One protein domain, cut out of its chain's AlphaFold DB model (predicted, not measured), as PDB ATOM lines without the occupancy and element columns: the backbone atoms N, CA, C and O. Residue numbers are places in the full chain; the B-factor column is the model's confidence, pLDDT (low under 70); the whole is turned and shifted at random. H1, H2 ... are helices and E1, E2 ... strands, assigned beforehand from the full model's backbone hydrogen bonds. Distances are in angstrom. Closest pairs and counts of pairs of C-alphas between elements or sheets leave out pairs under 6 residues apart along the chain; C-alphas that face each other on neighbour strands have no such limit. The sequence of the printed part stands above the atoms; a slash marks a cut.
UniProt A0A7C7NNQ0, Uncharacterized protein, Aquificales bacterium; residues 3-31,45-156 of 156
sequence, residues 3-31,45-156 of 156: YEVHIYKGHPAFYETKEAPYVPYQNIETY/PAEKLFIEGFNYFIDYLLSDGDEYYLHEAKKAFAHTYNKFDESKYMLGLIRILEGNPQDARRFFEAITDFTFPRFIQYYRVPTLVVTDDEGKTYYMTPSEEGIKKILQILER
ATOM      1  N   TYR A   3      39.945 -11.351  13.240       92.31
ATOM      2  CA  TYR A   3      38.813 -11.062  12.360       92.31
ATOM      3  C   TYR A   3      39.017 -11.720  10.999       92.31
ATOM      4  O   TYR A   3      40.096 -11.627  10.420       92.31
ATOM      5  N   GLU A   4      37.968 -12.350  10.487       92.69
ATOM      6  CA  GLU A   4      37.905 -12.935   9.152       92.69
ATOM      7  C   GLU A   4      36.545 -12.651   8.520       92.69
ATOM      8  O   GLU A   4      35.563 -12.390   9.216       92.69
ATOM      9  N   VAL A   5      36.471 -12.746   7.195       93.94
ATOM     10  CA  VAL A   5      35.202 -12.704   6.470       93.94
ATOM     11  C   VAL A   5      35.047 -13.979   5.655       93.94
ATOM     12  O   VAL A   5      35.898 -14.320   4.834       93.94
ATOM     13  N   HIS A   6      33.950 -14.695   5.898       93.56
ATOM     14  CA  HIS A   6      33.568 -15.898   5.157       93.56
ATOM     15  C   HIS A   6      32.363 -15.570   4.280       93.56
ATOM     16  O   HIS A   6      31.418 -14.930   4.740       93.56
ATOM     17  N   ILE A   7      32.374 -16.007   3.022       93.44
ATOM     18  CA  ILE A   7      31.259 -15.774   2.098       93.44
ATOM     19  C   ILE A   7      30.502 -17.080   1.885       93.44
ATOM     20  O   ILE A   7      30.924 -17.933   1.105       93.44
ATOM     21  N   TYR A   8      29.370 -17.251   2.566       90.31
ATOM     22  CA  TYR A   8      28.559 -18.457   2.401       90.31
ATOM     23  C   TYR A   8      27.659 -18.375   1.168       90.31
ATOM     24  O   TYR A   8      27.086 -17.328   0.859       90.31
ATOM     25  N   LYS A   9      27.509 -19.503   0.467       88.56
ATOM     26  CA  LYS A   9      26.616 -19.637  -0.687       88.56
ATOM     27  C   LYS A   9      25.253 -20.157  -0.243       88.56
ATOM     28  O   LYS A   9      25.116 -21.323   0.107       88.56
ATOM     29  N   GLY A  10      24.236 -19.308  -0.310       83.19
ATOM     30  CA  GLY A  10      22.869 -19.670   0.046       83.19
ATOM     31  C   GLY A  10      22.043 -18.462   0.468       83.19
ATOM     32  O   GLY A  10      22.516 -17.329   0.431       83.19
ATOM     33  N   HIS A  11      20.791 -18.703   0.846       83.00
ATOM     34  CA  HIS A  11      19.935 -17.651   1.385       83.00
ATOM     35  C   HIS A  11      20.406 -17.280   2.807       83.00
ATOM     36  O   HIS A  11      20.636 -18.198   3.600       83.00
ATOM     37  N   PRO A  12      20.498 -15.987   3.182       79.69
ATOM     38  CA  PRO A  12      20.894 -15.552   4.527       79.69
ATOM     39  C   PRO A  12      20.124 -16.237   5.663       79.69
ATOM     40  O   PRO A  12      20.715 -16.595   6.671       79.69
ATOM     41  N   ALA A  13      18.829 -16.511   5.472       80.31
ATOM     42  CA  ALA A  13      17.994 -17.231   6.446       80.31
ATOM     43  C   ALA A  13      18.474 -18.655   6.807       80.31
ATOM     44  O   ALA A  13      18.017 -19.201   7.803       80.31
ATOM     45  N   PHE A  14      19.365 -19.274   6.023       82.88
ATOM     46  CA  PHE A  14      19.967 -20.570   6.368       82.88
ATOM     47  C   PHE A  14      21.243 -20.438   7.215       82.88
ATOM     48  O   PHE A  14      21.776 -21.447   7.679       82.88
ATOM     49  N   TYR A  15      21.739 -19.214   7.416       84.00
ATOM     50  CA  TYR A  15      22.955 -18.918   8.164       84.00
ATOM     51  C   TYR A  15      22.630 -17.963   9.312       84.00
ATOM     52  O   TYR A  15      22.528 -16.746   9.151       84.00
ATOM     53  N   GLU A  16      22.463 -18.538  10.495       87.94
ATOM     54  CA  GLU A  16      22.162 -17.783  11.707       87.94
ATOM     55  C   GLU A  16      23.438 -17.246  12.354       87.94
ATOM     56  O   GLU A  16      24.491 -17.895  12.329       87.94
ATOM     57  N   THR A  17      23.321 -16.065  12.968       88.62
ATOM     58  CA  THR A  17      24.368 -15.551  13.848       88.62
ATOM     59  C   THR A  17      24.505 -16.496  15.029       88.62
ATOM     60  O   THR A  17      23.533 -16.765  15.728       88.62
ATOM     61  N   LYS A  18      25.703 -17.033  15.252       91.25
ATOM     62  CA  LYS A  18      25.910 -18.026  16.304       91.25
ATOM     63  C   LYS A  18      27.340 -18.088  16.787       91.25
ATOM     64  O   LYS A  18      28.292 -17.707  16.112       91.25
ATOM     65  N   GLU A  19      27.465 -18.648  17.969       90.06
ATOM     66  CA  GLU A  19      28.720 -19.076  18.548       90.06
ATOM     67  C   GLU A  19      28.924 -20.563  18.243       90.06
ATOM     68  O   GLU A  19      28.019 -21.373  18.457       90.06
ATOM     69  N   ALA A  20      30.084 -20.927  17.704       86.06
ATOM     70  CA  ALA A  20      30.398 -22.306  17.343       86.06
ATOM     71  C   ALA A  20      31.920 -22.529  17.321       86.06
ATOM     72  O   ALA A  20      32.670 -21.559  17.214       86.06
ATOM     73  N   PRO A  21      32.400 -23.786  17.392       84.12
ATOM     74  CA  PRO A  21      33.806 -24.083  17.140       84.12
ATOM     75  C   PRO A  21      34.247 -23.555  15.774       84.12
ATOM     76  O   PRO A  21      33.481 -23.625  14.812       84.12
ATOM     77  N   TYR A  22      35.486 -23.067  15.687       87.00
ATOM     78  CA  TYR A  22      36.042 -22.603  14.423       87.00
ATOM     79  C   TYR A  22      36.071 -23.731  13.384       87.00
ATOM     80  O   TYR A  22      36.652 -24.797  13.603       87.00
ATOM     81  N   VAL A  23      35.478 -23.462  12.227       83.44
ATOM     82  CA  VAL A  23      35.521 -24.311  11.039       83.44
ATOM     83  C   VAL A  23      36.276 -23.558   9.941       83.44
ATOM     84  O   VAL A  23      35.827 -22.473   9.557       83.44
ATOM     85  N   PRO A  24      37.393 -24.103   9.416       81.31
ATOM     86  CA  PRO A  24      38.069 -23.530   8.258       81.31
ATOM     87  C   PRO A  24      37.123 -23.451   7.059       81.31
ATOM     88  O   PRO A  24      36.433 -24.421   6.744       81.31
ATOM     89  N   TYR A  25      37.121 -22.314   6.369       81.50
ATOM     90  CA  TYR A  25      36.282 -22.083   5.200       81.50
ATOM     91  C   TYR A  25      37.123 -21.549   4.041       81.50
ATOM     92  O   TYR A  25      37.928 -20.638   4.221       81.50
ATOM     93  N   GLN A  26      36.951 -22.126   2.851       78.69
ATOM     94  CA  GLN A  26      37.634 -21.696   1.631       78.69
ATOM     95  C   GLN A  26      36.657 -20.911   0.749       78.69
ATOM     96  O   GLN A  26      35.650 -21.455   0.306       78.69
ATOM     97  N   ASN A  27      36.967 -19.648   0.441       80.88
ATOM     98  CA  ASN A  27      36.099 -18.752  -0.343       80.88
ATOM     99  C   ASN A  27      36.062 -19.059  -1.865       80.88
ATOM    100  O   ASN A  27      35.640 -18.211  -2.649       80.88
ATOM    101  N   ILE A  28      36.491 -20.251  -2.303       62.84
ATOM    102  CA  ILE A  28      36.925 -20.551  -3.687       62.84
ATOM    103  C   ILE A  28      35.786 -20.492  -4.740       62.84
ATOM    104  O   ILE A  28      36.058 -20.437  -5.932       62.84
ATOM    105  N   GLU A  29      34.511 -20.390  -4.343       65.75
ATOM    106  CA  GLU A  29      33.362 -20.315  -5.273       65.75
ATOM    107  C   GLU A  29      32.307 -19.277  -4.850       65.75
ATOM    108  O   GLU A  29      31.113 -19.568  -4.715       65.75
ATOM    109  N   THR A  30      32.751 -18.046  -4.584       77.81
ATOM    110  CA  THR A  30      31.913 -17.028  -3.924       77.81
ATOM    111  C   THR A  30      31.630 -15.780  -4.760       77.81
ATOM    112  O   THR A  30      30.848 -14.931  -4.333       77.81
ATOM    113  N   TYR A  31      32.131 -15.709  -5.993       78.31
ATOM    114  CA  TYR A  31      31.819 -14.627  -6.931       78.31
ATOM    115  C   TYR A  31      30.326 -14.522  -7.231       78.31
ATOM    116  O   TYR A  31      29.614 -15.529  -7.295       78.31
ATOM    117  N   PRO A  45      22.965   1.095 -13.100       90.38
ATOM    118  CA  PRO A  45      24.396   1.337 -12.953       90.38
ATOM    119  C   PRO A  45      24.930   1.133 -11.531       90.38
ATOM    120  O   PRO A  45      26.070   0.703 -11.378       90.38
ATOM    121  N   ALA A  46      24.137   1.419 -10.491       92.56
ATOM    122  CA  ALA A  46      24.574   1.163  -9.122       92.56
ATOM    123  C   ALA A  46      24.583  -0.330  -8.802       92.56
ATOM    124  O   ALA A  46      25.488  -0.773  -8.105       92.56
ATOM    125  N   GLU A  47      23.638  -1.107  -9.332       91.62
ATOM    126  CA  GLU A  47      23.636  -2.563  -9.167       91.62
ATOM    127  C   GLU A  47      24.892  -3.191  -9.783       91.62
ATOM    128  O   GLU A  47      25.577  -3.974  -9.131       91.62
ATOM    129  N   LYS A  48      25.270  -2.766 -10.996       90.19
ATOM    130  CA  LYS A  48      26.523  -3.210 -11.633       90.19
ATOM    131  C   LYS A  48      27.739  -2.906 -10.767       90.19
ATOM    132  O   LYS A  48      28.573  -3.778 -10.548       90.19
ATOM    133  N   LEU A  49      27.808  -1.677 -10.259       93.62
ATOM    134  CA  LEU A  49      28.922  -1.231  -9.435       93.62
ATOM    135  C   LEU A  49      28.975  -1.972  -8.093       93.62
ATOM    136  O   LEU A  49      30.056  -2.269  -7.599       93.62
ATOM    137  N   PHE A  50      27.824  -2.309  -7.510       95.19
ATOM    138  CA  PHE A  50      27.775  -3.144  -6.314       95.19
ATOM    139  C   PHE A  50      28.356  -4.537  -6.576       95.19
ATOM    140  O   PHE A  50      29.187  -5.001  -5.800       95.19
ATOM    141  N   ILE A  51      27.949  -5.185  -7.672       92.88
ATOM    142  CA  ILE A  51      28.443  -6.517  -8.042       92.88
ATOM    143  C   ILE A  51      29.950  -6.491  -8.309       92.88
ATOM    144  O   ILE A  51      30.671  -7.359  -7.826       92.88
ATOM    145  N   GLU A  52      30.429  -5.489  -9.045       93.00
ATOM    146  CA  GLU A  52      31.857  -5.290  -9.304       93.00
ATOM    147  C   GLU A  52      32.638  -5.117  -7.995       93.00
ATOM    148  O   GLU A  52      33.613  -5.827  -7.758       93.00
ATOM    149  N   GLY A  53      32.157  -4.254  -7.094       95.75
ATOM    150  CA  GLY A  53      32.755  -4.072  -5.772       95.75
ATOM    151  C   GLY A  53      32.767  -5.352  -4.938       95.75
ATOM    152  O   GLY A  53      33.753  -5.646  -4.264       95.75
ATOM    153  N   PHE A  54      31.697  -6.147  -5.013       95.56
ATOM    154  CA  PHE A  54      31.620  -7.442  -4.347       95.56
ATOM    155  C   PHE A  54      32.630  -8.435  -4.917       95.56
ATOM    156  O   PHE A  54      33.323  -9.089  -4.147       95.56
ATOM    157  N   ASN A  55      32.771  -8.518  -6.236       93.56
ATOM    158  CA  ASN A  55      33.728  -9.423  -6.863       93.56
ATOM    159  C   ASN A  55      35.180  -9.020  -6.567       93.56
ATOM    160  O   ASN A  55      35.967  -9.891  -6.214       93.56
ATOM    161  N   TYR A  56      35.505  -7.722  -6.560       95.50
ATOM    162  CA  TYR A  56      36.806  -7.258  -6.068       95.50
ATOM    163  C   TYR A  56      37.035  -7.612  -4.595       95.50
ATOM    164  O   TYR A  56      38.135  -7.985  -4.199       95.50
ATOM    165  N   PHE A  57      35.996  -7.549  -3.763       95.81
ATOM    166  CA  PHE A  57      36.115  -7.990  -2.378       95.81
ATOM    167  C   PHE A  57      36.416  -9.495  -2.276       95.81
ATOM    168  O   PHE A  57      37.220  -9.897  -1.437       95.81
ATOM    169  N   ILE A  58      35.824 -10.325  -3.142       93.19
ATOM    170  CA  ILE A  58      36.174 -11.749  -3.237       93.19
ATOM    171  C   ILE A  58      37.630 -11.929  -3.674       93.19
ATOM    172  O   ILE A  58      38.343 -12.704  -3.040       93.19
ATOM    173  N   ASP A  59      38.083 -11.196  -4.696       92.50
ATOM    174  CA  ASP A  59      39.471 -11.257  -5.168       92.50
ATOM    175  C   ASP A  59      40.458 -10.966  -4.032       92.50
ATOM    176  O   ASP A  59      41.394 -11.736  -3.829       92.50
ATOM    177  N   TYR A  60      40.196  -9.937  -3.218       94.56
ATOM    178  CA  TYR A  60      40.993  -9.633  -2.025       94.56
ATOM    179  C   TYR A  60      41.082 -10.818  -1.048       94.56
ATOM    180  O   TYR A  60      42.164 -11.143  -0.555       94.56
ATOM    181  N   LEU A  61      39.949 -11.477  -0.766       91.69
ATOM    182  CA  LEU A  61      39.903 -12.627   0.145       91.69
ATOM    183  C   LEU A  61      40.638 -13.857  -0.408       91.69
ATOM    184  O   LEU A  61      41.032 -14.723   0.374       91.69
ATOM    185  N   LEU A  62      40.786 -13.964  -1.730       90.12
ATOM    186  CA  LEU A  62      41.458 -15.077  -2.403       90.12
ATOM    187  C   LEU A  62      42.935 -14.803  -2.706       90.12
ATOM    188  O   LEU A  62      43.681 -15.749  -2.952       90.12
ATOM    189  N   SER A  63      43.366 -13.541  -2.696       87.69
ATOM    190  CA  SER A  63      44.708 -13.123  -3.112       87.69
ATOM    191  C   SER A  63      45.695 -12.932  -1.953       87.69
ATOM    192  O   SER A  63      46.666 -12.192  -2.103       87.69
ATOM    193  N   ASP A  64      45.433 -13.534  -0.791       82.94
ATOM    194  CA  ASP A  64      46.196 -13.317   0.447       82.94
ATOM    195  C   ASP A  64      46.295 -11.829   0.857       82.94
ATOM    196  O   ASP A  64      47.269 -11.398   1.474       82.94
ATOM    197  N   GLY A  65      45.258 -11.037   0.554       84.00
ATOM    198  CA  GLY A  65      45.125  -9.666   1.041       84.00
ATOM    199  C   GLY A  65      45.735  -8.578   0.150       84.00
ATOM    200  O   GLY A  65      46.255  -7.592   0.671       84.00
ATOM    201  N   ASP A  66      45.664  -8.719  -1.176       91.44
ATOM    202  CA  ASP A  66      46.163  -7.695  -2.110       91.44
ATOM    203  C   ASP A  66      45.330  -6.405  -2.009       91.44
ATOM    204  O   ASP A  66      44.151  -6.352  -2.380       91.44
ATOM    205  N   GLU A  67      45.957  -5.342  -1.507       92.94
ATOM    206  CA  GLU A  67      45.308  -4.062  -1.227       92.94
ATOM    207  C   GLU A  67      44.684  -3.402  -2.465       92.94
ATOM    208  O   GLU A  67      43.751  -2.609  -2.314       92.94
ATOM    209  N   TYR A  68      45.139  -3.736  -3.680       94.75
ATOM    210  CA  TYR A  68      44.531  -3.230  -4.911       94.75
ATOM    211  C   TYR A  68      43.045  -3.602  -4.996       94.75
ATOM    212  O   TYR A  68      42.191  -2.737  -5.214       94.75
ATOM    213  N   TYR A  69      42.718  -4.874  -4.760       95.50
ATOM    214  CA  TYR A  69      41.341  -5.356  -4.829       95.50
ATOM    215  C   TYR A  69      40.479  -4.764  -3.715       95.50
ATOM    216  O   TYR A  69      39.343  -4.351  -3.954       95.50
ATOM    217  N   LEU A  70      41.035  -4.626  -2.507       95.75
ATOM    218  CA  LEU A  70      40.332  -3.985  -1.396       95.75
ATOM    219  C   LEU A  70      40.028  -2.508  -1.689       95.75
ATOM    220  O   LEU A  70      38.946  -2.016  -1.355       95.75
ATOM    221  N   HIS A  71      40.962  -1.805  -2.337       97.00
ATOM    222  CA  HIS A  71      40.791  -0.413  -2.743       97.00
ATOM    223  C   HIS A  71      39.656  -0.246  -3.761       97.00
ATOM    224  O   HIS A  71      38.767   0.587  -3.553       97.00
ATOM    225  N   GLU A  72      39.648  -1.044  -4.833       97.81
ATOM    226  CA  GLU A  72      38.594  -0.965  -5.851       97.81
ATOM    227  C   GLU A  72      37.229  -1.401  -5.293       97.81
ATOM    228  O   GLU A  72      36.230  -0.712  -5.526       97.81
ATOM    229  N   ALA A  73      37.181  -2.435  -4.444       97.50
ATOM    230  CA  ALA A  73      35.964  -2.828  -3.731       97.50
ATOM    231  C   ALA A  73      35.390  -1.667  -2.902       97.50
ATOM    232  O   ALA A  73      34.225  -1.283  -3.040       97.50
ATOM    233  N   LYS A  74      36.231  -1.040  -2.073       97.69
ATOM    234  CA  LYS A  74      35.856   0.105  -1.232       97.69
ATOM    235  C   LYS A  74      35.333   1.278  -2.054       97.69
ATOM    236  O   LYS A  74      34.329   1.888  -1.687       97.69
ATOM    237  N   LYS A  75      36.002   1.601  -3.159       98.00
ATOM    238  CA  LYS A  75      35.597   2.669  -4.076       98.00
ATOM    239  C   LYS A  75      34.226   2.376  -4.679       98.00
ATOM    240  O   LYS A  75      33.365   3.253  -4.639       98.00
ATOM    241  N   ALA A  76      33.982   1.164  -5.165       97.25
ATOM    242  CA  ALA A  76      32.689   0.765  -5.713       97.25
ATOM    243  C   ALA A  76      31.557   0.833  -4.666       97.25
ATOM    244  O   ALA A  76      30.504   1.434  -4.911       97.25
ATOM    245  N   PHE A  77      31.790   0.326  -3.450       98.31
ATOM    246  CA  PHE A  77      30.805   0.411  -2.369       98.31
ATOM    247  C   PHE A  77      30.551   1.844  -1.890       98.31
ATOM    248  O   PHE A  77      29.417   2.185  -1.562       98.31
ATOM    249  N   ALA A  78      31.554   2.727  -1.907       97.50
ATOM    250  CA  ALA A  78      31.366   4.136  -1.557       97.50
ATOM    251  C   ALA A  78      30.394   4.856  -2.513       97.50
ATOM    252  O   ALA A  78      29.579   5.664  -2.072       97.50
ATOM    253  N   HIS A  79      30.417   4.529  -3.808       97.81
ATOM    254  CA  HIS A  79      29.496   5.105  -4.796       97.81
ATOM    255  C   HIS A  79      28.054   4.598  -4.645       97.81
ATOM    256  O   HIS A  79      27.108   5.265  -5.067       97.81
ATOM    257  N   THR A  80      27.876   3.426  -4.038       97.12
ATOM    258  CA  THR A  80      26.566   2.800  -3.808       97.12
ATOM    259  C   THR A  80      26.082   2.938  -2.358       97.12
ATOM    260  O   THR A  80      24.946   2.580  -2.058       97.12
ATOM    261  N   TYR A  81      26.883   3.552  -1.479       96.56
ATOM    262  CA  TYR A  81      26.643   3.718  -0.038       96.56
ATOM    263  C   TYR A  81      25.277   4.330   0.311       96.56
ATOM    264  O   TYR A  81      24.580   3.849   1.199       96.56
ATOM    265  N   ASN A  82      24.872   5.380  -0.409       95.44
ATOM    266  CA  ASN A  82      23.593   6.061  -0.172       95.44
ATOM    267  C   ASN A  82      22.388   5.330  -0.780       95.44
ATOM    268  O   ASN A  82      21.256   5.765  -0.590       95.44
ATOM    269  N   LYS A  83      22.625   4.271  -1.560       95.62
ATOM    270  CA  LYS A  83      21.577   3.527  -2.255       95.62
ATOM    271  C   LYS A  83      21.282   2.203  -1.564       95.62
ATOM    272  O   LYS A  83      20.117   1.830  -1.491       95.62
ATOM    273  N   PHE A  84      22.316   1.503  -1.095       96.75
ATOM    274  CA  PHE A  84      22.220   0.115  -0.645       96.75
ATOM    275  C   PHE A  84      22.796  -0.045   0.761       96.75
ATOM    276  O   PHE A  84      23.959   0.283   1.009       96.75
ATOM    277  N   ASP A  85      21.997  -0.595   1.674       97.62
ATOM    278  CA  ASP A  85      22.453  -0.922   3.027       97.62
ATOM    279  C   ASP A  85      23.499  -2.051   3.016       97.62
ATOM    280  O   ASP A  85      24.410  -2.054   3.846       97.62
ATOM    281  N   GLU A  86      23.480  -2.931   2.006       97.44
ATOM    282  CA  GLU A  86      24.553  -3.903   1.775       97.44
ATOM    283  C   GLU A  86      25.912  -3.226   1.573       97.44
ATOM    284  O   GLU A  86      26.918  -3.713   2.081       97.44
ATOM    285  N   SER A  87      25.972  -2.082   0.883       98.12
ATOM    286  CA  SER A  87      27.231  -1.351   0.694       98.12
ATOM    287  C   SER A  87      27.760  -0.794   2.011       98.12
ATOM    288  O   SER A  87      28.972  -0.775   2.228       98.12
ATOM    289  N   LYS A  88      26.871  -0.375   2.921       98.31
ATOM    290  CA  LYS A  88      27.262   0.051   4.272       98.31
ATOM    291  C   LYS A  88      27.832  -1.129   5.050       98.31
ATOM    292  O   LYS A  88      28.919  -1.015   5.609       98.31
ATOM    293  N   TYR A  89      27.153  -2.275   5.009       98.25
ATOM    294  CA  TYR A  89      27.634  -3.505   5.634       98.25
ATOM    295  C   TYR A  89      29.024  -3.906   5.111       98.25
ATOM    296  O   TYR A  89      29.950  -4.085   5.902       98.25
ATOM    297  N   MET A  90      29.212  -3.948   3.786       98.31
ATOM    298  CA  MET A  90      30.499  -4.293   3.167       98.31
ATOM    299  C   MET A  90      31.609  -3.293   3.516       98.31
ATOM    300  O   MET A  90      32.727  -3.705   3.816       98.31
ATOM    301  N   LEU A  91      31.321  -1.987   3.546       98.38
ATOM    302  CA  LEU A  91      32.296  -0.977   3.980       98.38
ATOM    303  C   LEU A  91      32.684  -1.136   5.453       98.38
ATOM    304  O   LEU A  91      33.852  -0.948   5.791       98.38
ATOM    305  N   GLY A  92      31.739  -1.516   6.316       98.00
ATOM    306  CA  GLY A  92      32.023  -1.889   7.699       98.00
ATOM    307  C   GLY A  92      32.998  -3.067   7.778       98.00
ATOM    308  O   GLY A  92      34.022  -2.969   8.453       98.00
ATOM    309  N   LEU A  93      32.744  -4.143   7.025       97.56
ATOM    310  CA  LEU A  93      33.654  -5.293   6.952       97.56
ATOM    311  C   LEU A  93      35.048  -4.907   6.439       97.56
ATOM    312  O   LEU A  93      36.048  -5.303   7.033       97.56
ATOM    313  N   ILE A  94      35.127  -4.085   5.389       97.31
ATOM    314  CA  ILE A  94      36.402  -3.585   4.854       97.31
ATOM    315  C   ILE A  94      37.176  -2.814   5.926       97.31
ATOM    316  O   ILE A  94      38.370  -3.041   6.088       97.31
ATOM    317  N   ARG A  95      36.526  -1.941   6.709       96.69
ATOM    318  CA  ARG A  95      37.213  -1.212   7.790       96.69
ATOM    319  C   ARG A  95      37.765  -2.127   8.874       96.69
ATOM    320  O   ARG A  95      38.838  -1.841   9.401       96.69
ATOM    321  N   ILE A  96      37.068  -3.216   9.190       95.44
ATOM    322  CA  ILE A  96      37.580  -4.235  10.112       95.44
ATOM    323  C   ILE A  96      38.838  -4.893   9.530       95.44
ATOM    324  O   ILE A  96      39.841  -4.994  10.234       95.44
ATOM    325  N   LEU A  97      38.811  -5.284   8.252       93.44
ATOM    326  CA  LEU A  97      39.949  -5.912   7.564       93.44
ATOM    327  C   LEU A  97      41.155  -4.969   7.422       93.44
ATOM    328  O   LEU A  97      42.292  -5.407   7.553       93.44
ATOM    329  N   GLU A  98      40.919  -3.665   7.260       93.69
ATOM    330  CA  GLU A  98      41.954  -2.618   7.292       93.69
ATOM    331  C   GLU A  98      42.552  -2.389   8.700       93.69
ATOM    332  O   GLU A  98      43.379  -1.496   8.879       93.69
ATOM    333  N   GLY A  99      42.109  -3.124   9.727       92.38
ATOM    334  CA  GLY A  99      42.573  -2.948  11.104       92.38
ATOM    335  C   GLY A  99      41.992  -1.717  11.808       92.38
ATOM    336  O   GLY A  99      42.514  -1.300  12.839       92.38
ATOM    337  N   ASN A 100      40.895  -1.150  11.291       92.38
ATOM    338  CA  ASN A 100      40.215   0.028  11.837       92.38
ATOM    339  C   ASN A 100      38.786  -0.303  12.334       92.38
ATOM    340  O   ASN A 100      37.807   0.267  11.839       92.38
ATOM    341  N   PRO A 101      38.622  -1.205  13.325       88.88
ATOM    342  CA  PRO A 101      37.312  -1.669  13.794       88.88
ATOM    343  C   PRO A 101      36.436  -0.550  14.378       88.88
ATOM    344  O   PRO A 101      35.224  -0.551  14.180       88.88
ATOM    345  N   GLN A 102      37.030   0.452  15.031       87.19
ATOM    346  CA  GLN A 102      36.279   1.593  15.576       87.19
ATOM    347  C   GLN A 102      35.621   2.428  14.468       87.19
ATOM    348  O   GLN A 102      34.458   2.815  14.562       87.19
ATOM    349  N   ASP A 103      36.329   2.616  13.354       91.88
ATOM    350  CA  ASP A 103      35.824   3.303  12.162       91.88
ATOM    351  C   ASP A 103      34.762   2.496  11.407       91.88
ATOM    352  O   ASP A 103      34.024   3.070  10.600       91.88
ATOM    353  N   ALA A 104      34.697   1.180  11.629       95.69
ATOM    354  CA  ALA A 104      33.686   0.308  11.046       95.69
ATOM    355  C   ALA A 104      32.300   0.559  11.653       95.69
ATOM    356  O   ALA A 104      31.292   0.485  10.949       95.69
ATOM    357  N   ARG A 105      32.249   0.924  12.942       95.25
ATOM    358  CA  ARG A 105      31.017   1.130  13.716       95.25
ATOM    359  C   ARG A 105      30.018   2.051  13.012       95.25
ATOM    360  O   ARG A 105      28.867   1.666  12.828       95.25
ATOM    361  N   ARG A 106      30.474   3.212  12.524       95.50
ATOM    362  CA  ARG A 106      29.618   4.195  11.825       95.50
ATOM    363  C   ARG A 106      28.899   3.619  10.602       95.50
ATOM    364  O   ARG A 106      27.837   4.106  10.233       95.50
ATOM    365  N   PHE A 107      29.495   2.629   9.934       97.56
ATOM    366  CA  PHE A 107      28.897   2.008   8.755       97.56
ATOM    367  C   PHE A 107      27.768   1.067   9.161       97.56
ATOM    368  O   PHE A 107      26.699   1.118   8.562       97.56
ATOM    369  N   PHE A 108      27.983   0.275  10.211       97.31
ATOM    370  CA  PHE A 108      26.968  -0.621  10.756       97.31
ATOM    371  C   PHE A 108      25.803   0.136  11.407       97.31
ATOM    372  O   PHE A 108      24.654  -0.232  11.196       97.31
ATOM    373  N   GLU A 109      26.073   1.226  12.130       96.19
ATOM    374  CA  GLU A 109      25.031   2.078  12.731       96.19
ATOM    375  C   GLU A 109      24.185   2.821  11.689       96.19
ATOM    376  O   GLU A 109      23.045   3.188  11.962       96.19
ATOM    377  N   ALA A 110      24.726   3.044  10.489       97.00
ATOM    378  CA  ALA A 110      24.013   3.708   9.404       97.00
ATOM    379  C   ALA A 110      23.051   2.778   8.640       97.00
ATOM    380  O   ALA A 110      22.354   3.258   7.740       97.00
ATOM    381  N   ILE A 111      23.032   1.474   8.944       97.44
ATOM    382  CA  ILE A 111      22.128   0.502   8.321       97.44
ATOM    383  C   ILE A 111      20.721   0.682   8.886       97.44
ATOM    384  O   ILE A 111      20.520   0.670  10.099       97.44
ATOM    385  N   THR A 112      19.747   0.830   7.992       95.06
ATOM    386  CA  THR A 112      18.338   1.046   8.359       95.06
ATOM    387  C   THR A 112      17.416  -0.068   7.882       95.06
ATOM    388  O   THR A 112      16.386  -0.311   8.506       95.06
ATOM    389  N   ASP A 113      17.784  -0.754   6.803       93.81
ATOM    390  CA  ASP A 113      17.094  -1.909   6.252       93.81
ATOM    391  C   ASP A 113      17.959  -3.166   6.425       93.81
ATOM    392  O   ASP A 113      19.068  -3.271   5.901       93.81
ATOM    393  N   PHE A 114      17.430  -4.134   7.174       93.19
ATOM    394  CA  PHE A 114      18.095  -5.399   7.489       93.19
ATOM    395  C   PHE A 114      17.658  -6.554   6.578       93.19
ATOM    396  O   PHE A 114      17.971  -7.710   6.862       93.19
ATOM    397  N   THR A 115      16.909  -6.277   5.506       90.81
ATOM    398  CA  THR A 115      16.459  -7.310   4.561       90.81
ATOM    399  C   THR A 115      17.557  -7.758   3.597       90.81
ATOM    400  O   THR A 115      17.505  -8.889   3.118       90.81
ATOM    401  N   PHE A 116      18.553  -6.902   3.335       93.25
ATOM    402  CA  PHE A 116      19.711  -7.159   2.465       93.25
ATOM    403  C   PHE A 116      19.374  -7.928   1.165       93.25
ATOM    404  O   PHE A 116      19.911  -9.020   0.916       93.25
ATOM    405  N   PRO A 117      18.473  -7.390   0.322       91.94
ATOM    406  CA  PRO A 117      17.947  -8.077  -0.853       91.94
ATOM    407  C   PRO A 117      19.015  -8.571  -1.839       91.94
ATOM    408  O   PRO A 117      18.791  -9.589  -2.487       91.94
ATOM    409  N   ARG A 118      20.181  -7.928  -1.957       91.75
ATOM    410  CA  ARG A 118      21.245  -8.359  -2.888       91.75
ATOM    411  C   ARG A 118      21.927  -9.633  -2.431       91.75
ATOM    412  O   ARG A 118      22.185 -10.520  -3.241       91.75
ATOM    413  N   PHE A 119      22.178  -9.761  -1.131       92.00
ATOM    414  CA  PHE A 119      22.734 -10.990  -0.565       92.00
ATOM    415  C   PHE A 119      21.781 -12.173  -0.779       92.00
ATOM    416  O   PHE A 119      22.231 -13.280  -1.080       92.00
ATOM    417  N   ILE A 120      20.469 -11.918  -0.724       87.56
ATOM    418  CA  ILE A 120      19.422 -12.885  -1.081       87.56
ATOM    419  C   ILE A 120      19.445 -13.190  -2.584       87.56
ATOM    420  O   ILE A 120      19.550 -14.351  -2.974       87.56
ATOM    421  N   GLN A 121      19.368 -12.157  -3.424       87.94
ATOM    422  CA  GLN A 121      19.272 -12.268  -4.880       87.94
ATOM    423  C   GLN A 121      20.436 -13.065  -5.471       87.94
ATOM    424  O   GLN A 121      20.233 -13.907  -6.346       87.94
ATOM    425  N   TYR A 122      21.650 -12.819  -4.983       87.56
ATOM    426  CA  TYR A 122      22.857 -13.470  -5.484       87.56
ATOM    427  C   TYR A 122      23.267 -14.707  -4.687       87.56
ATOM    428  O   TYR A 122      24.246 -15.366  -5.043       87.56
ATOM    429  N   TYR A 123      22.522 -15.059  -3.634       88.44
ATOM    430  CA  TYR A 123      22.841 -16.172  -2.742       88.44
ATOM    431  C   TYR A 123      24.286 -16.090  -2.221       88.44
ATOM    432  O   TYR A 123      25.039 -17.068  -2.291       88.44
ATOM    433  N   ARG A 124      24.703 -14.903  -1.763       91.69
ATOM    434  CA  ARG A 124      26.027 -14.649  -1.174       91.69
ATOM    435  C   ARG A 124      25.859 -13.969   0.172       91.69
ATOM    436  O   ARG A 124      25.321 -12.873   0.246       91.69
ATOM    437  N   VAL A 125      26.341 -14.622   1.223       92.50
ATOM    438  CA  VAL A 125      26.142 -14.207   2.613       92.50
ATOM    439  C   VAL A 125      27.494 -13.843   3.235       92.50
ATOM    440  O   VAL A 125      28.174 -14.720   3.777       92.50
ATOM    441  N   PRO A 126      27.920 -12.570   3.146       94.81
ATOM    442  CA  PRO A 126      29.157 -12.112   3.766       94.81
ATOM    443  C   PRO A 126      29.038 -12.115   5.291       94.81
ATOM    444  O   PRO A 126      28.270 -11.351   5.871       94.81
ATOM    445  N   THR A 127      29.802 -12.977   5.949       95.38
ATOM    446  CA  THR A 127      29.722 -13.234   7.390       95.38
ATOM    447  C   THR A 127      31.018 -12.825   8.067       95.38
ATOM    448  O   THR A 127      32.089 -13.293   7.677       95.38
ATOM    449  N   LEU A 128      30.925 -11.979   9.095       95.94
ATOM    450  CA  LEU A 128      32.073 -11.664   9.939       95.94
ATOM    451  C   LEU A 128      32.312 -12.823  10.906       95.94
ATOM    452  O   LEU A 128      31.412 -13.215  11.651       95.94
ATOM    453  N   VAL A 129      33.532 -13.341  10.913       94.75
ATOM    454  CA  VAL A 129      33.971 -14.401  11.816       94.75
ATOM    455  C   VAL A 129      34.994 -13.813  12.772       94.75
ATOM    456  O   VAL A 129      36.025 -13.288  12.354       94.75
ATOM    457  N   VAL A 130      34.690 -13.864  14.066       94.00
ATOM    458  CA  VAL A 130      35.550 -13.312  15.116       94.00
ATOM    459  C   VAL A 130      35.920 -14.411  16.078       94.00
ATOM    460  O   VAL A 130      35.044 -14.986  16.721       94.00
ATOM    461  N   THR A 131      37.215 -14.663  16.201       91.69
ATOM    462  CA  THR A 131      37.757 -15.592  17.190       91.69
ATOM    463  C   THR A 131      38.411 -14.786  18.303       91.69
ATOM    464  O   THR A 131      39.288 -13.950  18.047       91.69
ATOM    465  N   ASP A 132      37.946 -14.985  19.532       87.44
ATOM    466  CA  ASP A 132      38.568 -14.382  20.706       87.44
ATOM    467  C   ASP A 132      39.857 -15.113  21.106       87.44
ATOM    468  O   ASP A 132      40.243 -16.129  20.524       87.44
ATOM    469  N   ASP A 133      40.564 -14.557  22.086       84.69
ATOM    470  CA  ASP A 133      41.855 -15.092  22.523       84.69
ATOM    471  C   ASP A 133      41.703 -16.401  23.329       84.69
ATOM    472  O   ASP A 133      42.685 -17.110  23.548       84.69
ATOM    473  N   GLU A 134      40.474 -16.760  23.718       83.06
ATOM    474  CA  GLU A 134      40.120 -18.027  24.372       83.06
ATOM    475  C   GLU A 134      39.785 -19.133  23.347       83.06
ATOM    476  O   GLU A 134      39.537 -20.280  23.723       83.06
ATOM    477  N   GLY A 135      39.822 -18.817  22.046       80.38
ATOM    478  CA  GLY A 135      39.570 -19.753  20.947       80.38
ATOM    479  C   GLY A 135      38.090 -19.936  20.610       80.38
ATOM    480  O   GLY A 135      37.732 -20.846  19.859       80.38
ATOM    481  N   LYS A 136      37.223 -19.085  21.152       87.44
ATOM    482  CA  LYS A 136      35.784 -19.104  20.925       87.44
ATOM    483  C   LYS A 136      35.440 -18.227  19.721       87.44
ATOM    484  O   LYS A 136      35.893 -17.087  19.611       87.44
ATOM    485  N   THR A 137      34.634 -18.769  18.807       92.62
ATOM    486  CA  THR A 137      34.346 -18.134  17.515       92.62
ATOM    487  C   THR A 137      32.880 -17.734  17.390       92.62
ATOM    488  O   THR A 137      31.968 -18.530  17.621       92.62
ATOM    489  N   TYR A 138      32.661 -16.487  16.977       93.81
ATOM    490  CA  TYR A 138      31.357 -15.931  16.639       93.81
ATOM    491  C   TYR A 138      31.250 -15.748  15.129       93.81
ATOM    492  O   TYR A 138      32.094 -15.097  14.516       93.81
ATOM    493  N   TYR A 139      30.183 -16.287  14.556       94.62
ATOM    494  CA  TYR A 139      29.793 -16.129  13.162       94.62
ATOM    495  C   TYR A 139      28.629 -15.142  13.116       94.62
ATOM    496  O   TYR A 139      27.568 -15.442  13.657       94.62
ATOM    497  N   MET A 140      28.821 -13.966  12.524       95.12
ATOM    498  CA  MET A 140      27.827 -12.886  12.491       95.12
ATOM    499  C   MET A 140      27.402 -12.607  11.056       95.12
ATOM    500  O   MET A 140      28.171 -12.073  10.254       95.12
ATOM    501  N   THR A 141      26.184 -13.025  10.733       93.75
ATOM    502  CA  THR A 141      25.606 -12.954   9.386       93.75
ATOM    503  C   THR A 141      24.938 -11.592   9.156       93.75
ATOM    504  O   THR A 141      24.615 -10.907  10.133       93.75
ATOM    505  N   PRO A 142      24.704 -11.164   7.898       93.44
ATOM    506  CA  PRO A 142      24.064  -9.886   7.600       93.44
ATOM    507  C   PRO A 142      22.580  -9.955   7.981       93.44
ATOM    508  O   PRO A 142      21.719 -10.344   7.197       93.44
ATOM    509  N   SER A 143      22.307  -9.634   9.241       94.38
ATOM    510  CA  SER A 143      21.001  -9.651   9.895       94.38
ATOM    511  C   SER A 143      20.994  -8.607  11.011       94.38
ATOM    512  O   SER A 143      22.055  -8.159  11.457       94.38
ATOM    513  N   GLU A 144      19.813  -8.225  11.495       94.88
ATOM    514  CA  GLU A 144      19.702  -7.285  12.617       94.88
ATOM    515  C   GLU A 144      20.431  -7.804  13.871       94.88
ATOM    516  O   GLU A 144      21.164  -7.062  14.523       94.88
ATOM    517  N   GLU A 145      20.273  -9.091  14.191       95.06
ATOM    518  CA  GLU A 145      20.968  -9.729  15.312       95.06
ATOM    519  C   GLU A 145      22.487  -9.736  15.109       95.06
ATOM    520  O   GLU A 145      23.231  -9.344  16.013       95.06
ATOM    521  N   GLY A 146      22.947 -10.116  13.914       95.00
ATOM    522  CA  GLY A 146      24.364 -10.114  13.565       95.00
ATOM    523  C   GLY A 146      24.986  -8.732  13.712       95.00
ATOM    524  O   GLY A 146      26.017  -8.590  14.359       95.00
ATOM    525  N   ILE A 147      24.321  -7.687  13.214       96.31
ATOM    526  CA  ILE A 147      24.812  -6.307  13.318       96.31
ATOM    527  C   ILE A 147      24.841  -5.826  14.768       96.31
ATOM    528  O   ILE A 147      25.841  -5.243  15.190       96.31
ATOM    529  N   LYS A 148      23.810  -6.120  15.569       95.31
ATOM    530  CA  LYS A 148      23.832  -5.823  17.012       95.31
ATOM    531  C   LYS A 148      25.013  -6.502  17.701       95.31
ATOM    532  O   LYS A 148      25.676  -5.879  18.528       95.31
ATOM    533  N   LYS A 149      25.308  -7.757  17.348       94.81
ATOM    534  CA  LYS A 149      26.446  -8.495  17.904       94.81
ATOM    535  C   LYS A 149      27.787  -7.897  17.478       94.81
ATOM    536  O   LYS A 149      28.662  -7.750  18.327       94.81
ATOM    537  N   ILE A 150      27.923  -7.501  16.210       95.19
ATOM    538  CA  ILE A 150      29.108  -6.795  15.703       95.19
ATOM    539  C   ILE A 150      29.333  -5.524  16.524       95.19
ATOM    540  O   ILE A 150      30.408  -5.347  17.087       95.19
ATOM    541  N   LEU A 151      28.311  -4.677  16.666       94.94
ATOM    542  CA  LEU A 151      28.413  -3.424  17.420       94.94
ATOM    543  C   LEU A 151      28.844  -3.652  18.878       94.94
ATOM    544  O   LEU A 151      29.737  -2.961  19.355       94.94
ATOM    545  N   GLN A 152      28.298  -4.668  19.552       92.88
ATOM    546  CA  GLN A 152      28.710  -5.036  20.915       92.88
ATOM    547  C   GLN A 152      30.180  -5.463  21.022       92.88
ATOM    548  O   GLN A 152      30.801  -5.263  22.064       92.88
ATOM    549  N   ILE A 153      30.727  -6.104  19.984       89.94
ATOM    550  CA  ILE A 153      32.140  -6.503  19.948       89.94
ATOM    551  C   ILE A 153      33.026  -5.278  19.719       89.94
ATOM    552  O   ILE A 153      34.056  -5.157  20.369       89.94
ATOM    553  N   LEU A 154      32.611  -4.367  18.837       89.44
ATOM    554  CA  LEU A 154      33.359  -3.148  18.521       89.44
ATOM    555  C   LEU A 154      33.344  -2.109  19.660       89.44
ATOM    556  O   LEU A 154      34.192  -1.223  19.685       89.44
ATOM    557  N   GLU A 155      32.396  -2.199  20.597       79.50
ATOM    558  CA  GLU A 155      32.328  -1.350  21.800       79.50
ATOM    559  C   GLU A 155      33.342  -1.712  22.897       79.50
ATOM    560  O   GLU A 155      33.499  -0.944  23.848       79.50
ATOM    561  N   ARG A 156      34.003  -2.869  22.787       63.72
ATOM    562  CA  ARG A 156      35.006  -3.351  23.746       63.72
ATOM    563  C   ARG A 156      36.405  -2.861  23.395       63.72
ATOM    564  O   ARG A 156      37.158  -2.607  24.359       63.72
TER     565      ARG A 156
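Overview. This is residues 3 to 31 and 45 to 156 of the 156 residues of an uncharacterized protein of Aquificales bacterium (UniProt A0A7C7NNQ0). What shape do these atoms make? A strongly twisted sheet of four strands has H3 and H6 packed over one face, and H1 and H2 join H3 in an up-and-down bundle of three helices. H4 packs on both H3 and H6, while the small H5 grazes the sheet. What is the make-up? The printed part has 141 residues, with six named helices and four named strands in the order E1, E2, H1, H2, H3, H4, H5, E3, E4, H6; the sheet's order is E1, E3, E4, E2, antiparallel throughout, and the class is mixed, helices and strands. The whole is compact, with a radius of gyration of the C-alphas of 13.8 A and spans of 44 by 31 by 29 A.

Arrangement. How do the strands pair, from the first printed residue on? E1, residues 3 to 9, and E2, residues 18 to 20, are edge strands, while E3, residues 124 to 131, and E4, residues 137 to 140, are inner strands and form a hairpin. E1 and E3 are antiparallel at 150 degrees, with N 4 and O 129 within hydrogen-bond range at 2.9 A. E3 and E4 are antiparallel at 149 degrees, with N 130 and O 138 at 2.9 A, and E4 and E2 at 154 degrees, with N 18 and O 139 at 2.9 A, both within hydrogen-bond range. Which helices form the bundle? H1, residues 45 to 62, H2, residues 67 to 80, and H3, residues 85 to 97, form it, up and down, each running against the one before it. H1 and H2, a helical hairpin, touch at a shallow tilt of 24 degrees, opposite ways, with the closest C-alphas, those of Gly 53 and Ala 73, 4.0 A apart. H2 and H3, also a helical hairpin, touch at a shallow tilt of 27 degrees, opposite ways, with the closest C-alphas, those of Phe 77 and Ser 87, 5.0 A apart. What is on the sheet? H3 and H6, residues 144 to 154, lie on the same face, giving two layers, helices on one face of a sheet. H3 lies over E1 and E3 at a height over the sheet of 9.7 A, from a local plane fitted to only just 6 C-alphas, and H6 lies over E3 and E4 at a height of 9.5 A. H1 only grazes the sheet with its residues 54 to 61, and H5, residues 117 to 121, only grazes it with residues 118 to 120. Where is H4? H4, residues 101 to 109, touches H3 in a helical hairpin at a shallow tilt of 8 degrees, opposite ways, the closest C-alphas being those of Gly 92 and Ala 104, 4.3 A apart. It touches H6 at a shallow tilt of 27 degrees, opposite ways, the closest C-alphas being those of Gln 102 and Leu 154, 6.3 A apart. Every O i to N i+4 pair is within hydrogen-bond range in H1, H2, H3, H5 and H6, but in H4 2 of 5 are, beside 4 of 6 O i to N i+3 pairs.

Along the chain. Where do the strands lie? E1 begins at C-alpha 3, (38.813, -11.062, 12.360), and is 19.8 A long; E2 is 6.3 A, E3 21.8 A and E4 9.8 A. How long are the helices? H1, from C-alpha 45 at (24.396, 1.337, -12.953), is 25.9 A long, H2 20.1 A, H3 18.8 A, H4 12.9 A and H5 6.0 A. H6 is 15.4 A long and ends at C-alpha 154, (33.359, -3.148, 18.521).

Size, cuts and confidence. How large is it, and is it cut? The two C-alphas farthest apart, those of Pro 45 and Glu 134, are 44.9 A apart. Residues 32 to 44 are not printed, and C-alphas 31 and 45 are 18.6 A apart across the cut. Where is confidence low? The mean pLDDT of the printed part is 91.4, with residues 28, 29 and 156 under 70.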